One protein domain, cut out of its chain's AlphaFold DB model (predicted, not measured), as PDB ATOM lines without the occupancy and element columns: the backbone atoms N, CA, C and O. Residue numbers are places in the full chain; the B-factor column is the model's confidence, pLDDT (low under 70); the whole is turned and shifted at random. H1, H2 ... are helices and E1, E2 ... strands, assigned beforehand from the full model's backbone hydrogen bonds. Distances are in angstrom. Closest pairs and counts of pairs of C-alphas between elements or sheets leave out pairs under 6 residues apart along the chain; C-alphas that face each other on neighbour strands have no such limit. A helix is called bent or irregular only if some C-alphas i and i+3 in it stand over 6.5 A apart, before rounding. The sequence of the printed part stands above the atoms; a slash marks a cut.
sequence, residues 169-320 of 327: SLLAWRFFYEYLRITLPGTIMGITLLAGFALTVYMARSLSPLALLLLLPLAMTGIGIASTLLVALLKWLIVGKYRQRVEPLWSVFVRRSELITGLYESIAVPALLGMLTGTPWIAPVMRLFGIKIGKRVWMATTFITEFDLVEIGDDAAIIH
ATOM      1  N   SER A 169      16.585  -0.627 -10.351       88.19
ATOM      2  CA  SER A 169      17.486   0.431 -10.823       88.19
ATOM      3  C   SER A 169      17.150   0.922 -12.235       88.19
ATOM      4  O   SER A 169      17.190   2.125 -12.482       88.19
ATOM      5  N   LEU A 170      16.784   0.024 -13.156       87.38
ATOM      6  CA  LEU A 170      16.341   0.389 -14.508       87.38
ATOM      7  C   LEU A 170      14.999   1.117 -14.463       87.38
ATOM      8  O   LEU A 170      14.797   2.080 -15.197       87.38
ATOM      9  N   LEU A 171      14.119   0.712 -13.545       89.25
ATOM     10  CA  LEU A 171      12.863   1.409 -13.293       89.25
ATOM     11  C   LEU A 171      13.094   2.844 -12.795       89.25
ATOM     12  O   LEU A 171      12.469   3.774 -13.299       89.25
ATOM     13  N   ALA A 172      14.018   3.043 -11.850       91.56
ATOM     14  CA  ALA A 172      14.380   4.376 -11.370       91.56
ATOM     15  C   ALA A 172      14.959   5.252 -12.494       91.56
ATOM     16  O   ALA A 172      14.559   6.406 -12.641       91.56
ATOM     17  N   TRP A 173      15.847   4.697 -13.327       91.75
ATOM     18  CA  TRP A 173      16.366   5.401 -14.502       91.75
ATOM     19  C   TRP A 173      15.268   5.756 -15.499       91.75
ATOM     20  O   TRP A 173      15.262   6.870 -16.020       91.75
ATOM     21  N   ARG A 174      14.325   4.845 -15.743       91.31
ATOM     22  CA  ARG A 174      13.179   5.103 -16.613       91.31
ATOM     23  C   ARG A 174      12.348   6.274 -16.105       91.31
ATOM     24  O   ARG A 174      12.177   7.232 -16.849       91.31
ATOM     25  N   PHE A 175      11.927   6.255 -14.841       93.44
ATOM     26  CA  PHE A 175      11.182   7.374 -14.258       93.44
ATOM     27  C   PHE A 175      11.964   8.689 -14.306       93.44
ATOM     28  O   PHE A 175      11.391   9.729 -14.612       93.44
ATOM     29  N   PHE A 176      13.276   8.653 -14.064       95.00
ATOM     30  CA  PHE A 176      14.124   9.838 -14.165       95.00
ATOM     31  C   PHE A 176      14.133  10.434 -15.583       95.00
ATOM     32  O   PHE A 176      13.877  11.626 -15.750       95.00
ATOM     33  N   TYR A 177      14.389   9.623 -16.613       94.44
ATOM     34  CA  TYR A 177      14.409  10.101 -17.999       94.44
ATOM     35  C   TYR A 177      13.023  10.514 -18.498       94.44
ATOM     36  O   TYR A 177      12.912  11.522 -19.194       94.44
ATOM     37  N   GLU A 178      11.968   9.792 -18.120       94.19
ATOM     38  CA  GLU A 178      10.589  10.162 -18.444       94.19
ATOM     39  C   GLU A 178      10.201  11.491 -17.779       94.19
ATOM     40  O   GLU A 178       9.637  12.360 -18.439       94.19
ATOM     41  N   TYR A 179      10.584  11.713 -16.517       95.31
ATOM     42  CA  TYR A 179      10.388  12.997 -15.842       95.31
ATOM     43  C   TYR A 179      11.079  14.144 -16.589       95.31
ATOM     44  O   TYR A 179      10.470  15.193 -16.814       95.31
ATOM     45  N   LEU A 180      12.329  13.947 -17.024       95.50
ATOM     46  CA  LEU A 180      13.042  14.934 -17.838       95.50
ATOM     47  C   LEU A 180      12.358  15.161 -19.191       95.50
ATOM     48  O   LEU A 180      12.199  16.307 -19.599       95.50
ATOM     49  N   ARG A 181      11.913  14.099 -19.870       92.62
ATOM     50  CA  ARG A 181      11.209  14.185 -21.161       92.62
ATOM     51  C   ARG A 181       9.902  14.967 -21.042       92.62
ATOM     52  O   ARG A 181       9.576  15.729 -21.945       92.62
ATOM     53  N   ILE A 182       9.195  14.828 -19.923       93.19
ATOM     54  CA  ILE A 182       7.954  15.557 -19.648       93.19
ATOM     55  C   ILE A 182       8.235  17.031 -19.320       93.19
ATOM     56  O   ILE A 182       7.566  17.920 -19.843       93.19
ATOM     57  N   THR A 183       9.214  17.308 -18.454       94.88
ATOM     58  CA  THR A 183       9.395  18.641 -17.847       94.88
ATOM     59  C   THR A 183      10.356  19.561 -18.599       94.88
ATOM     60  O   THR A 183      10.128  20.776 -18.640       94.88
ATOM     61  N   LEU A 184      11.420  19.027 -19.207       94.88
ATOM     62  CA  LEU A 184      12.442  19.842 -19.870       94.88
ATOM     63  C   LEU A 184      11.907  20.622 -21.074       94.88
ATOM     64  O   LEU A 184      12.230  21.808 -21.146       94.88
ATOM     65  N   PRO A 185      11.088  20.052 -21.985       93.81
ATOM     66  CA  PRO A 185      10.539  20.820 -23.098       93.81
ATOM     67  C   PRO A 185       9.781  22.064 -22.644       93.81
ATOM     68  O   PRO A 185      10.132  23.172 -23.044       93.81
ATOM     69  N   GLY A 186       8.821  21.907 -21.727       92.75
ATOM     70  CA  GLY A 186       8.049  23.030 -21.193       92.75
ATOM     71  C   GLY A 186       8.918  24.048 -20.450       92.75
ATOM     72  O   GLY A 186       8.719  25.250 -20.602       92.75
ATOM     73  N   THR A 187       9.928  23.586 -19.708       95.12
ATOM     74  CA  THR A 187      10.870  24.468 -19.001       95.12
ATOM     75  C   THR A 187      11.706  25.293 -19.981       95.12
ATOM     76  O   THR A 187      11.782  26.514 -19.851       95.12
ATOM     77  N   ILE A 188      12.303  24.652 -20.991       95.19
ATOM     78  CA  ILE A 188      13.129  25.327 -22.000       95.19
ATOM     79  C   ILE A 188      12.274  26.283 -22.831       95.19
ATOM     80  O   ILE A 188      12.673  27.429 -23.033       95.19
ATOM     81  N   MET A 189      11.092  25.855 -23.279       93.06
ATOM     82  CA  MET A 189      10.163  26.710 -24.020       93.06
ATOM     83  C   MET A 189       9.687  27.894 -23.178       93.06
ATOM     84  O   MET A 189       9.658  29.011 -23.680       93.06
ATOM     85  N   GLY A 190       9.377  27.685 -21.896       94.94
ATOM     86  CA  GLY A 190       8.979  28.751 -20.976       94.94
ATOM     87  C   GLY A 190      10.084  29.787 -20.773       94.94
ATOM     88  O   GLY A 190       9.836  30.985 -20.904       94.94
ATOM     89  N   ILE A 191      11.323  29.341 -20.538       96.06
ATOM     90  CA  ILE A 191      12.495  30.229 -20.448       96.06
ATOM     91  C   ILE A 191      12.697  30.982 -21.766       96.06
ATOM     92  O   ILE A 191      12.901  32.192 -21.758       96.06
ATOM     93  N   THR A 192      12.604  30.281 -22.897       94.88
ATOM     94  CA  THR A 192      12.777  30.858 -24.236       94.88
ATOM     95  C   THR A 192      11.712  31.920 -24.524       94.88
ATOM     96  O   THR A 192      12.035  33.002 -25.010       94.88
ATOM     97  N   LEU A 193      10.455  31.651 -24.166       95.31
ATOM     98  CA  LEU A 193       9.339  32.581 -24.307       95.31
ATOM     99  C   LEU A 193       9.541  33.830 -23.443       95.31
ATOM    100  O   LEU A 193       9.399  34.947 -23.938       95.31
ATOM    101  N   LEU A 194       9.910  33.657 -22.170       96.88
ATOM    102  CA  LEU A 194      10.183  34.773 -21.263       96.88
ATOM    103  C   LEU A 194      11.377  35.609 -21.734       96.88
ATOM    104  O   LEU A 194      11.312  36.837 -21.703       96.88
ATOM    105  N   ALA A 195      12.441  34.965 -22.217       95.50
ATOM    106  CA  ALA A 195      13.602  35.640 -22.787       95.50
ATOM    107  C   ALA A 195      13.234  36.421 -24.058       95.50
ATOM    108  O   ALA A 195      13.621  37.580 -24.196       95.50
ATOM    109  N   GLY A 196      12.437  35.831 -24.955       95.44
ATOM    110  CA  GLY A 196      11.943  36.501 -26.159       95.44
ATOM    111  C   GLY A 196      11.031  37.686 -25.845       95.44
ATOM    112  O   GLY A 196      11.167  38.753 -26.449       95.44
ATOM    113  N   PHE A 197      10.158  37.548 -24.846       96.44
ATOM    114  CA  PHE A 197       9.329  38.645 -24.354       96.44
ATOM    115  C   PHE A 197      10.180  39.774 -23.760       96.44
ATOM    116  O   PHE A 197      10.018  40.934 -24.140       96.44
ATOM    117  N   ALA A 198      11.138  39.447 -22.887       97.00
ATOM    118  CA  ALA A 198      12.053  40.421 -22.297       97.00
ATOM    119  C   ALA A 198      12.881  41.156 -23.364       97.00
ATOM    120  O   ALA A 198      12.999  42.382 -23.311       97.00
ATOM    121  N   LEU A 199      13.392  40.431 -24.366       96.12
ATOM    122  CA  LEU A 199      14.104  41.004 -25.509       96.12
ATOM    123  C   LEU A 199      13.211  41.965 -26.300       96.12
ATOM    124  O   LEU A 199      13.634  43.073 -26.620       96.12
ATOM    125  N   THR A 200      11.960  41.579 -26.557       95.75
ATOM    126  CA  THR A 200      10.989  42.421 -27.271       95.75
ATOM    127  C   THR A 200      10.710  43.717 -26.510       95.75
ATOM    128  O   THR A 200      10.745  44.796 -27.099       95.75
ATOM    129  N   VAL A 201      10.499  43.641 -25.192       96.88
ATOM    130  CA  VAL A 201      10.301  44.823 -24.335       96.88
ATOM    131  C   VAL A 201      11.541  45.718 -24.337       96.88
ATOM    132  O   VAL A 201      11.418  46.939 -24.436       96.88
ATOM    133  N   TYR A 202      12.736  45.132 -24.253       97.00
ATOM    134  CA  TYR A 202      13.994  45.876 -24.309       97.00
ATOM    135  C   TYR A 202      14.166  46.615 -25.645       97.00
ATOM    136  O   TYR A 202      14.460  47.813 -25.659       97.00
ATOM    137  N   MET A 203      13.919  45.929 -26.763       96.69
ATOM    138  CA  MET A 203      13.964  46.515 -28.103       96.69
ATOM    139  C   MET A 203      12.930  47.632 -28.263       96.69
ATOM    140  O   MET A 203      13.272  48.700 -28.755       96.69
ATOM    141  N   ALA A 204      11.699  47.432 -27.789       96.44
ATOM    142  CA  ALA A 204      10.635  48.432 -27.875       96.44
ATOM    143  C   ALA A 204      10.931  49.710 -27.074       96.44
ATOM    144  O   ALA A 204      10.480  50.787 -27.448       96.44
ATOM    145  N   ARG A 205      11.703  49.606 -25.984       97.19
ATOM    146  CA  ARG A 205      12.160  50.768 -25.205       97.19
ATOM    147  C   ARG A 205      13.331  51.508 -25.850       97.19
ATOM    148  O   ARG A 205      13.518  52.686 -25.566       97.19
ATOM    149  N   SER A 206      14.128  50.814 -26.660       96.44
ATOM    150  CA  SER A 206      15.419  51.316 -27.153       96.44
ATOM    151  C   SER A 206      15.390  51.731 -28.626       96.44
ATOM    152  O   SER A 206      16.254  52.483 -29.069       96.44
ATOM    153  N   LEU A 207      14.429  51.228 -29.398       96.50
ATOM    154  CA  LEU A 207      14.350  51.393 -30.846       96.50
ATOM    155  C   LEU A 207      13.094  52.166 -31.251       96.50
ATOM    156  O   LEU A 207      12.079  52.155 -30.557       96.50
ATOM    157  N   SER A 208      13.145  52.805 -32.422       97.25
ATOM    158  CA  SER A 208      11.950  53.389 -33.035       97.25
ATOM    159  C   SER A 208      10.963  52.292 -33.471       97.25
ATOM    160  O   SER A 208      11.389  51.167 -33.751       97.25
ATOM    161  N   PRO A 209       9.658  52.598 -33.615       95.94
ATOM    162  CA  PRO A 209       8.666  51.613 -34.048       95.94
ATOM    163  C   PRO A 209       9.008  50.930 -35.382       95.94
ATOM    164  O   PRO A 209       8.802  49.728 -35.528       95.94
ATOM    165  N   LEU A 210       9.585  51.671 -36.337       96.31
ATOM    166  CA  LEU A 210      10.011  51.115 -37.625       96.31
ATOM    167  C   LEU A 210      11.204  50.160 -37.470       96.31
ATOM    168  O   LEU A 210      11.207  49.082 -38.057       96.31
ATOM    169  N   ALA A 211      12.204  50.527 -36.662       96.38
ATOM    170  CA  ALA A 211      13.348  49.658 -36.398       96.38
ATOM    171  C   ALA A 211      12.924  48.385 -35.649       96.38
ATOM    172  O   ALA A 211      13.393  47.299 -35.979       96.38
ATOM    173  N   LEU A 212      11.997  48.501 -34.692       95.50
ATOM    174  CA  LEU A 212      11.409  47.352 -34.006       95.50
ATOM    175  C   LEU A 212      10.700  46.417 -34.994       95.50
ATOM    176  O   LEU A 212      10.960  45.219 -34.976       95.50
ATOM    177  N   LEU A 213       9.855  46.959 -35.879       95.94
ATOM    178  CA  LEU A 213       9.134  46.178 -36.887       95.94
ATOM    179  C   LEU A 213      10.084  45.377 -37.793       95.94
ATOM    180  O   LEU A 213       9.803  44.225 -38.107       95.94
ATOM    181  N   LEU A 214      11.209  45.977 -38.192       96.69
ATOM    182  CA  LEU A 214      12.186  45.338 -39.073       96.69
ATOM    183  C   LEU A 214      13.077  44.323 -38.346       96.69
ATOM    184  O   LEU A 214      13.410  43.291 -38.921       96.69
ATOM    185  N   LEU A 215      13.473  44.596 -37.100       96.75
ATOM    186  CA  LEU A 215      14.440  43.770 -36.366       96.75
ATOM    187  C   LEU A 215      13.797  42.652 -35.543       96.75
ATOM    188  O   LEU A 215      14.455  41.647 -35.270       96.75
ATOM    189  N   LEU A 216      12.529  42.791 -35.151       95.44
ATOM    190  CA  LEU A 216      11.841  41.796 -34.331       95.44
ATOM    191  C   LEU A 216      11.764  40.413 -35.006       95.44
ATOM    192  O   LEU A 216      12.096  39.436 -34.334       95.44
ATOM    193  N   PRO A 217      11.422  40.281 -36.307       95.12
ATOM    194  CA  PRO A 217      11.443  38.980 -36.974       95.12
ATOM    195  C   PRO A 217      12.824  38.319 -36.926       95.12
ATOM    196  O   PRO A 217      12.916  37.140 -36.600       95.12
ATOM    197  N   LEU A 218      13.902  39.082 -37.154       95.75
ATOM    198  CA  LEU A 218      15.272  38.561 -37.086       95.75
ATOM    199  C   LEU A 218      15.621  38.090 -35.671       95.75
ATOM    200  O   LEU A 218      16.230  37.033 -35.512       95.75
ATOM    201  N   ALA A 219      15.215  38.843 -34.646       95.62
ATOM    202  CA  ALA A 219      15.407  38.453 -33.254       95.62
ATOM    203  C   ALA A 219      14.671  37.143 -32.927       95.62
ATOM    204  O   ALA A 219      15.259  36.243 -32.327       95.62
ATOM    205  N   MET A 220      13.417  36.997 -33.368       94.19
ATOM    206  CA  MET A 220      12.627  35.780 -33.147       94.19
ATOM    207  C   MET A 220      13.202  34.575 -33.902       94.19
ATOM    208  O   MET A 220      13.313  33.489 -33.334       94.19
ATOM    209  N   THR A 221      13.659  34.760 -35.145       94.44
ATOM    210  CA  THR A 221      14.389  33.715 -35.882       94.44
ATOM    211  C   THR A 221      15.690  33.336 -35.173       94.44
ATOM    212  O   THR A 221      16.007  32.152 -35.072       94.44
ATOM    213  N   GLY A 222      16.422  34.311 -34.625       96.25
ATOM    214  CA  GLY A 222      17.626  34.068 -33.828       96.25
ATOM    215  C   GLY A 222      17.357  33.196 -32.599       96.25
ATOM    216  O   GLY A 222      18.132  32.283 -32.316       96.25
ATOM    217  N   ILE A 223      16.225  33.411 -31.923       95.88
ATOM    218  CA  ILE A 223      15.769  32.557 -30.819       95.88
ATOM    219  C   ILE A 223      15.484  31.134 -31.315       95.88
ATOM    220  O   ILE A 223      15.990  30.181 -30.726       95.88
ATOM    221  N   GLY A 224      14.749  30.974 -32.421       95.88
ATOM    222  CA  GLY A 224      14.461  29.654 -32.998       95.88
ATOM    223  C   GLY A 224      15.723  28.870 -33.386       95.88
ATOM    224  O   GLY A 224      15.836  27.669 -33.111       95.88
ATOM    225  N   ILE A 225      16.719  29.563 -33.950       97.06
ATOM    226  CA  ILE A 225      18.049  29.007 -34.237       97.06
ATOM    227  C   ILE A 225      18.748  28.587 -32.944       97.06
ATOM    228  O   ILE A 225      19.219  27.455 -32.857       97.06
ATOM    229  N   ALA A 226      18.789  29.449 -31.926       97.12
ATOM    230  CA  ALA A 226      19.430  29.139 -30.650       97.12
ATOM    231  C   ALA A 226      18.793  27.921 -29.961       97.12
ATOM    232  O   ALA A 226      19.511  27.029 -29.508       97.12
ATOM    233  N   SER A 227      17.460  27.831 -29.944       96.62
ATOM    234  CA  SER A 227      16.735  26.674 -29.408       96.62
ATOM    235  C   SER A 227      17.055  25.393 -30.181       96.62
ATOM    236  O   SER A 227      17.305  24.355 -29.573       96.62
ATOM    237  N   THR A 228      17.125  25.453 -31.512       97.25
ATOM    238  CA  THR A 228      17.470  24.288 -32.347       97.25
ATOM    239  C   THR A 228      18.913  23.832 -32.126       97.25
ATOM    240  O   THR A 228      19.169  22.635 -31.988       97.25
ATOM    241  N   LEU A 229      19.854  24.776 -32.030       97.94
ATOM    242  CA  LEU A 229      21.257  24.490 -31.723       97.94
ATOM    243  C   LEU A 229      21.427  23.892 -30.326       97.94
ATOM    244  O   LEU A 229      22.236  22.983 -30.155       97.94
ATOM    245  N   LEU A 230      20.645  24.351 -29.344       97.69
ATOM    246  CA  LEU A 230      20.623  23.764 -28.008       97.69
ATOM    247  C   LEU A 230      20.211  22.288 -28.062       97.69
ATOM    248  O   LEU A 230      20.893  21.453 -27.473       97.69
ATOM    249  N   VAL A 231      19.144  21.939 -28.789       97.62
ATOM    250  CA  VAL A 231      18.736  20.530 -28.919       97.62
ATOM    251  C   VAL A 231      19.792  19.710 -29.662       97.62
ATOM    252  O   VAL A 231      20.114  18.605 -29.229       97.62
ATOM    253  N   ALA A 232      20.377  20.246 -30.738       97.94
ATOM    254  CA  ALA A 232      21.463  19.572 -31.448       97.94
ATOM    255  C   ALA A 232      22.661  19.308 -30.517       97.94
ATOM    256  O   ALA A 232      23.181  18.192 -30.478       97.94
ATOM    257  N   LEU A 233      23.055  20.290 -29.701       98.12
ATOM    258  CA  LEU A 233      24.097  20.134 -28.686       98.12
ATOM    259  C   LEU A 233      23.730  19.044 -27.668       98.12
ATOM    260  O   LEU A 233      24.542  18.157 -27.407       98.12
ATOM    261  N   LEU A 234      22.509  19.069 -27.126       97.44
ATOM    262  CA  LEU A 234      22.033  18.058 -26.178       97.44
ATOM    263  C   LEU A 234      22.057  16.652 -26.787       97.44
ATOM    264  O   LEU A 234      22.492  15.719 -26.114       97.44
ATOM    265  N   LYS A 235      21.681  16.496 -28.063       97.00
ATOM    266  CA  LYS A 235      21.795  15.222 -28.789       97.00
ATOM    267  C   LYS A 235      23.225  14.688 -28.745       97.00
ATOM    268  O   LYS A 235      23.435  13.524 -28.397       97.00
ATOM    269  N   TRP A 236      24.213  15.531 -29.049       97.69
ATOM    270  CA  TRP A 236      25.622  15.129 -29.047       97.69
ATOM    271  C   TRP A 236      26.170  14.853 -27.641       97.69
ATOM    272  O   TRP A 236      26.987  13.950 -27.487       97.69
ATOM    273  N   LEU A 237      25.703  15.574 -26.617       97.50
ATOM    274  CA  LEU A 237      26.136  15.376 -25.230       97.50
ATOM    275  C   LEU A 237      25.508  14.140 -24.566       97.50
ATOM    276  O   LEU A 237      26.178  13.448 -23.804       97.50
ATOM    277  N   ILE A 238      24.226  13.866 -24.824       95.88
ATOM    278  CA  ILE A 238      23.460  12.814 -24.135       95.88
ATOM    279  C   ILE A 238      23.586  11.465 -24.848       95.88
ATOM    280  O   ILE A 238      23.769  10.434 -24.193       95.88
ATOM    281  N   VAL A 239      23.469  11.461 -26.179       95.88
ATOM    282  CA  VAL A 239      23.485  10.234 -26.991       95.88
ATOM    283  C   VAL A 239      24.792  10.093 -27.766       95.88
ATOM    284  O   VAL A 239      25.325   8.990 -27.888       95.88
ATOM    285  N   GLY A 240      25.332  11.204 -28.269       95.38
ATOM    286  CA  GLY A 240      26.486  11.186 -29.159       95.38
ATOM    287  C   GLY A 240      26.093  10.746 -30.567       95.38
ATOM    288  O   GLY A 240      25.103  11.223 -31.120       95.38
ATOM    289  N   LYS A 241      26.894   9.858 -31.163       95.38
ATOM    290  CA  LYS A 241      26.631   9.298 -32.492       95.38
ATOM    291  C   LYS A 241      25.815   8.011 -32.371       95.38
ATOM    292  O   LYS A 241      26.297   7.054 -31.759       95.38
ATOM    293  N   TYR A 242      24.645   7.955 -33.007       94.62
ATOM    294  CA  TYR A 242      23.883   6.711 -33.128       94.62
ATOM    295  C   TYR A 242      24.703   5.654 -33.881       94.62
ATOM    296  O   TYR A 242      25.370   5.930 -34.881       94.62
ATOM    297  N   ARG A 243      24.681   4.422 -33.371       93.19
ATOM    298  CA  ARG A 243      25.295   3.244 -33.995       93.19
ATOM    299  C   ARG A 243      24.244   2.154 -34.086       93.19
ATOM    300  O   ARG A 243      23.426   2.035 -33.177       93.19
ATOM    301  N   GLN A 244      24.293   1.359 -35.151       90.88
ATOM    302  CA  GLN A 244      23.413   0.207 -35.299       90.88
ATOM    303  C   GLN A 244      23.627  -0.743 -34.118       90.88
ATOM    304  O   GLN A 244      24.737  -1.219 -33.879       90.88
ATOM    305  N   ARG A 245      22.560  -0.970 -33.359       88.38
ATOM    306  CA  ARG A 245      22.531  -1.849 -32.193       88.38
ATOM    307  C   ARG A 245      21.102  -2.319 -31.963       88.38
ATOM    308  O   ARG A 245      20.163  -1.638 -32.367       88.38
ATOM    309  N   VAL A 246      20.960  -3.457 -31.302       86.44
ATOM    310  CA  VAL A 246      19.680  -3.920 -30.768       86.44
ATOM    311  C   VAL A 246      19.766  -3.748 -29.260       86.44
ATOM    312  O   VAL A 246      20.745  -4.174 -28.656       86.44
ATOM    313  N   GLU A 247      18.789  -3.074 -28.669       86.19
ATOM    314  CA  GLU A 247      18.744  -2.811 -27.232       86.19
ATOM    315  C   GLU A 247      17.398  -3.259 -26.670       86.19
ATOM    316  O   GLU A 247      16.377  -3.084 -27.340       86.19
ATOM    317  N   PRO A 248      17.370  -3.799 -25.442       84.81
ATOM    318  CA  PRO A 248      16.117  -4.098 -24.776       84.81
ATOM    319  C   PRO A 248      15.371  -2.801 -24.435       84.81
ATOM    320  O   PRO A 248      15.976  -1.749 -24.208       84.81
ATOM    321  N   LEU A 249      14.043  -2.886 -24.350       81.25
ATOM    322  CA  LEU A 249      13.148  -1.741 -24.144       81.25
ATOM    323  C   LEU A 249      13.487  -0.921 -22.886       81.25
ATOM    324  O   LEU A 249      13.436   0.314 -22.900       81.25
ATOM    325  N   TRP A 250      13.909  -1.612 -21.824       85.06
ATOM    326  CA  TRP A 250      14.297  -1.028 -20.538       85.06
ATOM    327  C   TRP A 250      15.742  -0.510 -20.492       85.06
ATOM    328  O   TRP A 250      16.201  -0.054 -19.442       85.06
ATOM    329  N   SER A 251      16.476  -0.559 -21.609       88.75
ATOM    330  CA  SER A 251      17.833  -0.024 -21.691       88.75
ATOM    331  C   SER A 251      17.845   1.486 -21.458       88.75
ATOM    332  O   SER A 251      17.060   2.254 -22.022       88.75
ATOM    333  N   VAL A 252      18.822   1.936 -20.671       90.62
ATOM    334  CA  VAL A 252      19.077   3.363 -20.436       90.62
ATOM    335  C   VAL A 252      19.387   4.088 -21.749       90.62
ATOM    336  O   VAL A 252      19.058   5.263 -21.895       90.62
ATOM    337  N   PHE A 253      19.986   3.398 -22.725       92.75
ATOM    338  CA  PHE A 253      20.245   3.980 -24.038       92.75
ATOM    339  C   PHE A 253      18.945   4.359 -24.759       92.75
ATOM    340  O   PHE A 253      18.851   5.470 -25.277       92.75
ATOM    341  N   VAL A 254      17.934   3.484 -24.729       91.00
ATOM    342  CA  VAL A 254      16.621   3.756 -25.335       91.00
ATOM    343  C   VAL A 254      15.993   4.988 -24.683       91.00
ATOM    344  O   VAL A 254      15.566   5.895 -25.388       91.00
ATOM    345  N   ARG A 255      16.051   5.099 -23.349       92.69
ATOM    346  CA  ARG A 255      15.519   6.274 -22.629       92.69
ATOM    347  C   ARG A 255      16.259   7.576 -22.956       92.69
ATOM    348  O   ARG A 255      15.642   8.635 -23.037       92.69
ATOM    349  N   ARG A 256      17.578   7.517 -23.172       94.69
ATOM    350  CA  ARG A 256      18.368   8.666 -23.653       94.69
ATOM    351  C   ARG A 256      17.965   9.076 -25.070       94.69
ATOM    352  O   ARG A 256      17.846  10.272 -25.319       94.69
ATOM    353  N   SER A 257      17.757   8.102 -25.961       94.19
ATOM    354  CA  SER A 257      17.273   8.342 -27.328       94.19
ATOM    355  C   SER A 257      15.901   9.019 -27.303       94.19
ATOM    356  O   SER A 257      15.744  10.113 -27.836       94.19
ATOM    357  N   GLU A 258      14.943   8.448 -26.567       92.25
ATOM    358  CA  GLU A 258      13.583   8.984 -26.432       92.25
ATOM    359  C   GLU A 258      13.544  10.394 -25.829       92.25
ATOM    360  O   GLU A 258      12.732  11.220 -26.249       92.25
ATOM    361  N   LEU A 259      14.421  10.703 -24.862       94.75
ATOM    362  CA  LEU A 259      14.553  12.061 -24.328       94.75
ATOM    363  C   LEU A 259      14.961  13.048 -25.431       94.75
ATOM    364  O   LEU A 259      14.375  14.124 -25.537       94.75
ATOM    365  N   ILE A 260      15.950  12.691 -26.253       96.12
ATOM    366  CA  ILE A 260      16.405  13.542 -27.357       96.12
ATOM    367  C   ILE A 260      15.330  13.683 -28.429       96.12
ATOM    368  O   ILE A 260      15.096  14.805 -28.874       96.12
ATOM    369  N   THR A 261      14.649  12.601 -28.804       93.12
ATOM    370  CA  THR A 261      13.510  12.654 -29.729       93.12
ATOM    371  C   THR A 261      12.417  13.576 -29.188       93.12
ATOM    372  O   THR A 261      11.977  14.481 -29.890       93.12
ATOM    373  N   GLY A 262      12.065  13.457 -27.903       91.94
ATOM    374  CA  GLY A 262      11.073  14.328 -27.267       91.94
ATOM    375  C   GLY A 262      11.475  15.808 -27.263       91.94
ATOM    376  O   GLY A 262      10.647  16.668 -27.561       91.94
ATOM    377  N   LEU A 263      12.743  16.125 -26.974       94.94
ATOM    378  CA  LEU A 263      13.269  17.496 -27.047       94.94
ATOM    379  C   LEU A 263      13.304  18.025 -28.489       94.94
ATOM    380  O   LEU A 263      13.003  19.192 -28.725       94.94
ATOM    381  N   TYR A 264      13.653  17.177 -29.452       95.56
ATOM    382  CA  TYR A 264      13.649  17.508 -30.873       95.56
ATOM    383  C   TYR A 264      12.245  17.867 -31.361       95.56
ATOM    384  O   TYR A 264      12.044  18.971 -31.868       95.56
ATOM    385  N   GLU A 265      11.269  16.993 -31.130       91.88
ATOM    386  CA  GLU A 265       9.884  17.185 -31.567       91.88
ATOM    387  C   GLU A 265       9.199  18.347 -30.846       91.88
ATOM    388  O   GLU A 265       8.440  19.094 -31.458       91.88
ATOM    389  N   SER A 266       9.486  18.538 -29.556       92.06
ATOM    390  CA  SER A 266       8.803  19.558 -28.749       92.06
ATOM    391  C   SER A 266       9.449  20.940 -28.837       92.06
ATOM    392  O   SER A 266       8.790  21.931 -28.537       92.06
ATOM    393  N   ILE A 267      10.731  21.035 -29.210       94.75
ATOM    394  CA  ILE A 267      11.475  22.305 -29.222       94.75
ATOM    395  C   ILE A 267      11.983  22.619 -30.626       94.75
ATOM    396  O   ILE A 267      11.569  23.615 -31.209       94.75
ATOM    397  N   ALA A 268      12.883  21.802 -31.178       95.81
ATOM    398  CA  ALA A 268      13.560  22.119 -32.438       95.81
ATOM    399  C   ALA A 268      12.583  22.188 -33.624       95.81
ATOM    400  O   ALA A 268      12.691  23.084 -34.467       95.81
ATOM    401  N   VAL A 269      11.610  21.272 -33.667       94.25
ATOM    402  CA  VAL A 269      10.577  21.240 -34.709       94.25
ATOM    403  C   VAL A 269       9.720  22.510 -34.716       94.25
ATOM    404  O   VAL A 269       9.764  23.222 -35.720       94.25
ATOM    405  N   PRO A 270       8.997  22.868 -33.641       92.62
ATOM    406  CA  PRO A 270       8.170  24.074 -33.634       92.62
ATOM    407  C   PRO A 270       8.978  25.380 -33.643       92.62
ATOM    408  O   PRO A 270       8.482  26.381 -34.155       92.62
ATOM    409  N   ALA A 271      10.206  25.403 -33.110       93.69
ATOM    410  CA  ALA A 271      11.009  26.627 -33.041       93.69
ATOM    411  C   ALA A 271      11.660  27.021 -34.377       93.69
ATOM    412  O   ALA A 271      11.869  28.212 -34.617       93.69
ATOM    413  N   LEU A 272      12.024  26.052 -35.227       95.56
ATOM    414  CA  LEU A 272      12.685  26.334 -36.506       95.56
ATOM    415  C   LEU A 272      12.393  25.297 -37.591       95.56
ATOM    416  O   LEU A 272      12.041  25.682 -38.704       95.56
ATOM    417  N   LEU A 273      12.575  23.998 -37.320       95.19
ATOM    418  CA  LEU A 273      12.630  22.998 -38.399       95.19
ATOM    419  C   LEU A 273      11.317  22.909 -39.174       95.19
ATOM    420  O   LEU A 273      11.357  22.809 -40.395       95.19
ATOM    421  N   GLY A 274      10.173  23.035 -38.499       93.06
ATOM    422  CA  GLY A 274       8.854  23.040 -39.131       93.06
ATOM    423  C   GLY A 274       8.692  24.154 -40.169       93.06
ATOM    424  O   GLY A 274       8.066  23.934 -41.199       93.06
ATOM    425  N   MET A 275       9.318  25.317 -39.949       92.81
ATOM    426  CA  MET A 275       9.323  26.427 -40.911       92.81
ATOM    427  C   MET A 275      10.276  26.188 -42.090       92.81
ATOM    428  O   MET A 275      10.105  26.787 -43.149       92.81
ATOM    429  N   LEU A 276      11.302  25.353 -41.903       95.06
ATOM    430  CA  LEU A 276      12.272  25.020 -42.945       95.06
ATOM    431  C   LEU A 276      11.828  23.828 -43.798       95.06
ATOM    432  O   LEU A 276      12.350  23.659 -44.902       95.06
ATOM    433  N   THR A 277      10.890  23.015 -43.316       93.69
ATOM    434  CA  THR A 277      10.303  21.889 -44.047       93.69
ATOM    435  C   THR A 277       9.814  22.320 -45.433       93.69
ATOM    436  O   THR A 277       9.168  23.351 -45.596       93.69
ATOM    437  N   GLY A 278      10.151  21.541 -46.461       91.44
ATOM    438  CA  GLY A 278       9.840  21.841 -47.861       91.44
ATOM    439  C   GLY A 278      10.745  22.897 -48.512       91.44
ATOM    440  O   GLY A 278      10.612  23.140 -49.712       91.44
ATOM    441  N   THR A 279      11.684  23.496 -47.770       93.81
ATOM    442  CA  THR A 279      12.648  24.481 -48.287       93.81
ATOM    443  C   THR A 279      14.051  23.876 -48.449       93.81
ATOM    444  O   THR A 279      14.381  22.893 -47.785       93.81
ATOM    445  N   PRO A 280      14.947  24.487 -49.248       92.19
ATOM    446  CA  PRO A 280      16.345  24.050 -49.350       92.19
ATOM    447  C   PRO A 280      17.146  24.136 -48.035       92.19
ATOM    448  O   PRO A 280      18.237  23.571 -47.937       92.19
ATOM    449  N   TRP A 281      16.631  24.847 -47.025       93.94
ATOM    450  CA  TRP A 281      17.326  25.118 -45.764       93.94
ATOM    451  C   TRP A 281      17.191  24.007 -44.724       93.94
ATOM    452  O   TRP A 281      18.002  23.956 -43.798       93.94
ATOM    453  N   ILE A 282      16.229  23.089 -44.873       95.25
ATOM    454  CA  ILE A 282      16.053  21.989 -43.915       95.25
ATOM    455  C   ILE A 282      17.277  21.071 -43.881       95.25
ATOM    456  O   ILE A 282      17.738  20.689 -42.809       95.25
ATOM    457  N   ALA A 283      17.865  20.774 -45.044       95.00
ATOM    458  CA  ALA A 283      18.968  19.830 -45.154       95.00
ATOM    459  C   ALA A 283      20.223  20.270 -44.367       95.00
ATOM    460  O   ALA A 283      20.719  19.471 -43.572       95.00
ATOM    461  N   PRO A 284      20.740  21.512 -44.506       94.88
ATOM    462  CA  PRO A 284      21.832  22.003 -43.663       94.88
ATOM    463  C   PRO A 284      21.577  21.868 -42.159       94.88
ATOM    464  O   PRO A 284      22.480  21.449 -41.437       94.88
ATOM    465  N   VAL A 285      20.368  22.183 -41.687       96.00
ATOM    466  CA  VAL A 285      20.049  22.131 -40.251       96.00
ATOM    467  C   VAL A 285      19.913  20.685 -39.773       96.00
ATOM    468  O   VAL A 285      20.450  20.332 -38.728       96.00
ATOM    469  N   MET A 286      19.293  19.811 -40.564       95.81
ATOM    470  CA  MET A 286      19.173  18.383 -40.253       95.81
ATOM    471  C   MET A 286      20.531  17.666 -40.204       95.81
ATOM    472  O   MET A 286      20.729  16.765 -39.386       95.81
ATOM    473  N   ARG A 287      21.522  18.112 -40.992       96.44
ATOM    474  CA  ARG A 287      22.908  17.617 -40.888       96.44
ATOM    475  C   ARG A 287      23.551  17.913 -39.526       96.44
ATOM    476  O   ARG A 287      24.403  17.137 -39.101       96.44
ATOM    477  N   LEU A 288      23.132  18.961 -38.803       96.50
ATOM    478  CA  LEU A 288      23.626  19.246 -37.441       96.50
ATOM    479  C   LEU A 288      23.270  18.132 -36.449       96.50
ATOM    480  O   LEU A 288      24.003  17.898 -35.488       96.50
ATOM    481  N   PHE A 289      22.168  17.422 -36.700       96.75
ATOM    482  CA  PHE A 289      21.746  16.270 -35.908       96.75
ATOM    483  C   PHE A 289      22.472  14.978 -36.306       96.75
ATOM    484  O   PHE A 289      22.379  13.993 -35.579       96.75
ATOM    485  N   GLY A 290      23.254  14.983 -37.392       96.31
ATOM    486  CA  GLY A 290      24.067  13.849 -37.843       96.31
ATOM    487  C   GLY A 290      23.546  13.128 -39.088       96.31
ATOM    488  O   GLY A 290      24.198  12.199 -39.561       96.31
ATOM    489  N   ILE A 291      22.414  13.566 -39.646       96.62
ATOM    490  CA  ILE A 291      21.839  12.976 -40.863       96.62
ATOM    491  C   ILE A 291      22.748  13.261 -42.057       96.62
ATOM    492  O   ILE A 291      23.189  14.397 -42.259       96.62
ATOM    493  N   LYS A 292      22.987  12.258 -42.903       96.88
ATOM    494  CA  LYS A 292      23.688  12.460 -44.174       96.88
ATOM    495  C   LYS A 292      22.676  12.786 -45.264       96.88
ATOM    496  O   LYS A 292      21.910  11.925 -45.676       96.88
ATOM    497  N   ILE A 293      22.675  14.031 -45.727       96.75
ATOM    498  CA  ILE A 293      21.750  14.495 -46.770       96.75
ATOM    499  C   ILE A 293      22.551  14.984 -47.973       96.75
ATOM    500  O   ILE A 293      23.432  15.834 -47.803       96.75
ATOM    501  N   GLY A 294      22.224  14.479 -49.160       95.38
ATOM    502  CA  GLY A 294      22.774  14.885 -50.450       95.38
ATOM    503  C   GLY A 294      22.355  16.288 -50.910       95.38
ATOM    504  O   GLY A 294      21.928  17.145 -50.127       95.38
ATOM    505  N   LYS A 295      22.520  16.556 -52.202       94.25
ATOM    506  CA  LYS A 295      22.170  17.809 -52.885       94.25
ATOM    507  C   LYS A 295      20.764  17.727 -53.481       94.25
ATOM    508  O   LYS A 295      20.327  16.662 -53.892       94.25
ATOM    509  N   ARG A 296      20.085  18.879 -53.576       93.38
ATOM    510  CA  ARG A 296      18.745  19.018 -54.194       93.38
ATOM    511  C   ARG A 296      17.688  18.072 -53.603       93.38
ATOM    512  O   ARG A 296      16.751  17.678 -54.283       93.38
ATOM    513  N   VAL A 297      17.835  17.743 -52.322       94.50
ATOM    514  CA  VAL A 297      16.843  16.964 -51.585       94.50
ATOM    515  C   VAL A 297      15.677  17.867 -51.220       94.50
ATOM    516  O   VAL A 297      15.872  18.915 -50.601       94.50
ATOM    517  N   TRP A 298      14.470  17.438 -51.570       93.81
ATOM    518  CA  TRP A 298      13.244  18.049 -51.083       93.81
ATOM    519  C   TRP A 298      12.686  17.202 -49.939       93.81
ATOM    520  O   TRP A 298      12.405  16.017 -50.104       93.81
ATOM    521  N   MET A 299      12.567  17.797 -48.755       93.62
ATOM    522  CA  MET A 299      12.165  17.094 -47.538       93.62
ATOM    523  C   MET A 299      10.989  17.816 -46.893       93.62
ATOM    524  O   MET A 299      11.139  18.922 -46.377       93.62
ATOM    525  N   ALA A 300       9.831  17.165 -46.910       91.94
ATOM    526  CA  ALA A 300       8.580  17.630 -46.321       91.94
ATOM    527  C   ALA A 300       8.259  16.934 -44.984       91.94
ATOM    528  O   ALA A 300       7.100  16.831 -44.593       91.94
ATOM    529  N   THR A 301       9.277  16.421 -44.287       90.19
ATOM    530  CA  THR A 301       9.126  15.743 -42.995       90.19
ATOM    531  C   THR A 301      10.297  16.026 -42.065       90.19
ATOM    532  O   THR A 301      11.432  16.185 -42.509       90.19
ATOM    533  N   THR A 302      10.019  16.032 -40.766       90.88
ATOM    534  CA  THR A 302      11.014  16.034 -39.684       90.88
ATOM    535  C   THR A 302      10.973  14.737 -38.874       90.88
ATOM    536  O   THR A 302      11.694  14.609 -37.892       90.88
ATOM    537  N   PHE A 303      10.126  13.776 -39.253       88.25
ATOM    538  CA  PHE A 303       9.864  12.564 -38.477       88.25
ATOM    539  C   PHE A 303      10.988  11.532 -38.663       88.25
ATOM    540  O   PHE A 303      10.879  10.602 -39.459       88.25
ATOM    541  N   ILE A 304      12.114  11.766 -37.986       88.56
ATOM    542  CA  ILE A 304      13.308  10.921 -38.017       88.56
ATOM    543  C   ILE A 304      13.794  10.699 -36.584       88.56
ATOM    544  O   ILE A 304      14.217  11.640 -35.912       88.56
ATOM    545  N   THR A 305      13.788   9.443 -36.150       81.56
ATOM    546  CA  THR A 305      14.437   8.962 -34.928       81.56
ATOM    547  C   THR A 305      15.772   8.308 -35.333       81.56
ATOM    548  O   THR A 305      15.911   7.835 -36.456       81.56
ATOM    549  N   GLU A 306      16.820   8.365 -34.502       92.25
ATOM    550  CA  GLU A 306      18.170   7.845 -34.837       92.25
ATOM    551  C   GLU A 306      18.903   8.544 -36.012       92.25
ATOM    552  O   GLU A 306      19.433   7.912 -36.928       92.25
ATOM    553  N   PHE A 307      19.019   9.873 -35.940       93.94
ATOM    554  CA  PHE A 307      19.584  10.751 -36.981       93.94
ATOM    555  C   PHE A 307      20.838  10.236 -37.724       93.94
ATOM    556  O   PHE A 307      20.877  10.279 -38.950       93.94
ATOM    557  N   ASP A 308      21.874   9.757 -37.017       95.88
ATOM    558  CA  ASP A 308      23.158   9.377 -37.646       95.88
ATOM    559  C   ASP A 308      23.089   8.096 -38.495       95.88
ATOM    560  O   ASP A 308      24.068   7.751 -39.162       95.88
ATOM    561  N   LEU A 309      21.969   7.368 -38.438       95.62
ATOM    562  CA  LEU A 309      21.743   6.150 -39.218       95.62
ATOM    563  C   LEU A 309      21.015   6.419 -40.538       95.62
ATOM    564  O   LEU A 309      20.895   5.511 -41.357       95.62
ATOM    565  N   VAL A 310      20.557   7.652 -40.760       95.44
ATOM    566  CA  VAL A 310      19.808   8.024 -41.960       95.44
ATOM    567  C   VAL A 310      20.738   8.630 -43.009       95.44
ATOM    568  O   VAL A 310      21.464   9.600 -42.760       95.44
ATOM    569  N   GLU A 311      20.679   8.059 -44.212       96.25
ATOM    570  CA  GLU A 311      21.385   8.535 -45.397       96.25
ATOM    571  C   GLU A 311      20.392   8.772 -46.536       96.25
ATOM    572  O   GLU A 311      19.620   7.890 -46.905       96.25
ATOM    573  N   ILE A 312      20.400   9.994 -47.064       95.75
ATOM    574  CA  ILE A 312      19.513  10.457 -48.127       95.75
ATOM    575  C   ILE A 312      20.388  10.916 -49.288       95.75
ATOM    576  O   ILE A 312      21.191  11.841 -49.135       95.75
ATOM    577  N   GLY A 313      20.226  10.259 -50.435       96.44
ATOM    578  CA  GLY A 313      20.974  10.553 -51.654       96.44
ATOM    579  C   GLY A 313      20.604  11.891 -52.298       96.44
ATOM    580  O   GLY A 313      19.686  12.587 -51.866       96.44
ATOM    581  N   ASP A 314      21.342  12.245 -53.348       96.56
ATOM    582  CA  ASP A 314      21.046  13.412 -54.181       96.56
ATOM    583  C   ASP A 314      19.678  13.259 -54.881       96.56
ATOM    584  O   ASP A 314      19.246  12.145 -55.169       96.56
ATOM    585  N   ASP A 315      19.000  14.381 -55.150       95.38
ATOM    586  CA  ASP A 315      17.731  14.451 -55.905       95.38
ATOM    587  C   ASP A 315      16.551  13.659 -55.299       95.38
ATOM    588  O   ASP A 315      15.552  13.390 -55.969       95.38
ATOM    589  N   ALA A 316      16.633  13.300 -54.016       94.00
ATOM    590  CA  ALA A 316      15.568  12.592 -53.315       94.00
ATOM    591  C   ALA A 316      14.413  13.522 -52.897       94.00
ATOM    592  O   ALA A 316      14.629  14.647 -52.437       94.00
ATOM    593  N   ALA A 317      13.184  13.007 -52.973       93.06
ATOM    594  CA  ALA A 317      11.988  13.631 -52.415       93.06
ATOM    595  C   ALA A 317      11.451  12.773 -51.262       93.06
ATOM    596  O   ALA A 317      11.131  11.601 -51.458       93.06
ATOM    597  N   ILE A 318      11.356  13.348 -50.063       91.44
ATOM    598  CA  ILE A 318      10.864  12.659 -48.863       91.44
ATOM    599  C   ILE A 318       9.637  13.390 -48.340       91.44
ATOM    600  O   ILE A 318       9.717  14.557 -47.958       91.44
ATOM    601  N   ILE A 319       8.517  12.677 -48.283       86.69
ATOM    602  CA  ILE A 319       7.240  13.171 -47.769       86.69
ATOM    603  C   ILE A 319       6.841  12.429 -46.503       86.69
ATOM    604  O   ILE A 319       7.037  11.221 -46.396       86.69
ATOM    605  N   HIS A 320       6.238  13.151 -45.560       70.25
ATOM    606  CA  HIS A 320       5.392  12.520 -44.556       70.25
ATOM    607  C   HIS A 320       4.013  12.329 -45.181       70.25
ATOM    608  O   HIS A 320       3.425  13.297 -45.656       70.25
TER     609      HIS A 320
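What this domain is: This is residues 169 to 320 of the 327 residues of an uncharacterized protein of Chloroflexi bacterium (UniProt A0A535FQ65). A long helical hairpin of bent H1 and H2 is joined by H3 in an up-and-down bundle; a small head of H4, loops and parallel strands E1 and E2 hangs at H3's end. The printed part, 152 residues, mostly helix, in that order, is only just loose, close to compact: radius of gyration of the C-alphas 17.9 A, spans 58 by 44 by 23 A.

How they stand to each other: H1, residues 169 to 206, assigned as one helix by its hydrogen bonds, is bent, C-alphas 182 and 185 being 6.8 A apart; its arms are H1a, to 182, and H1b, from 185. H1b and H2, residues 209 to 238, form a hairpin, closest C-alphas Ala 204 and Leu 212, 6.3 A. H2 and H3, residues 252 to 276, form another, closest C-alphas Thr 228 and Ala 268, 4.5 A. H3 and H4, residues 282 to 288, a hairpin, only just touch, with 3 pairs of C-alphas within 8 A. In E1, residues 298 to 300, and E2, residues 317 to 319, N 300 and O 318 are within hydrogen-bond range, 2.8 A. Every O i to N i+4 pair is within range in H1a and H1b, 24 of 26 in H2, 17 of 21 in H3, 2 of 3 in H4.

Where its parts are: H1a begins at C-alpha 169 (17.486, 0.431, -10.823); E2 ends at C-alpha 319 (7.240, 13.171, -47.769). H2 spans 42.7 A.

The domain as a whole: The printed part has no cut; links H2 to H3 and E1 to E2 are long; no printed residue is under 70 in pLDDT.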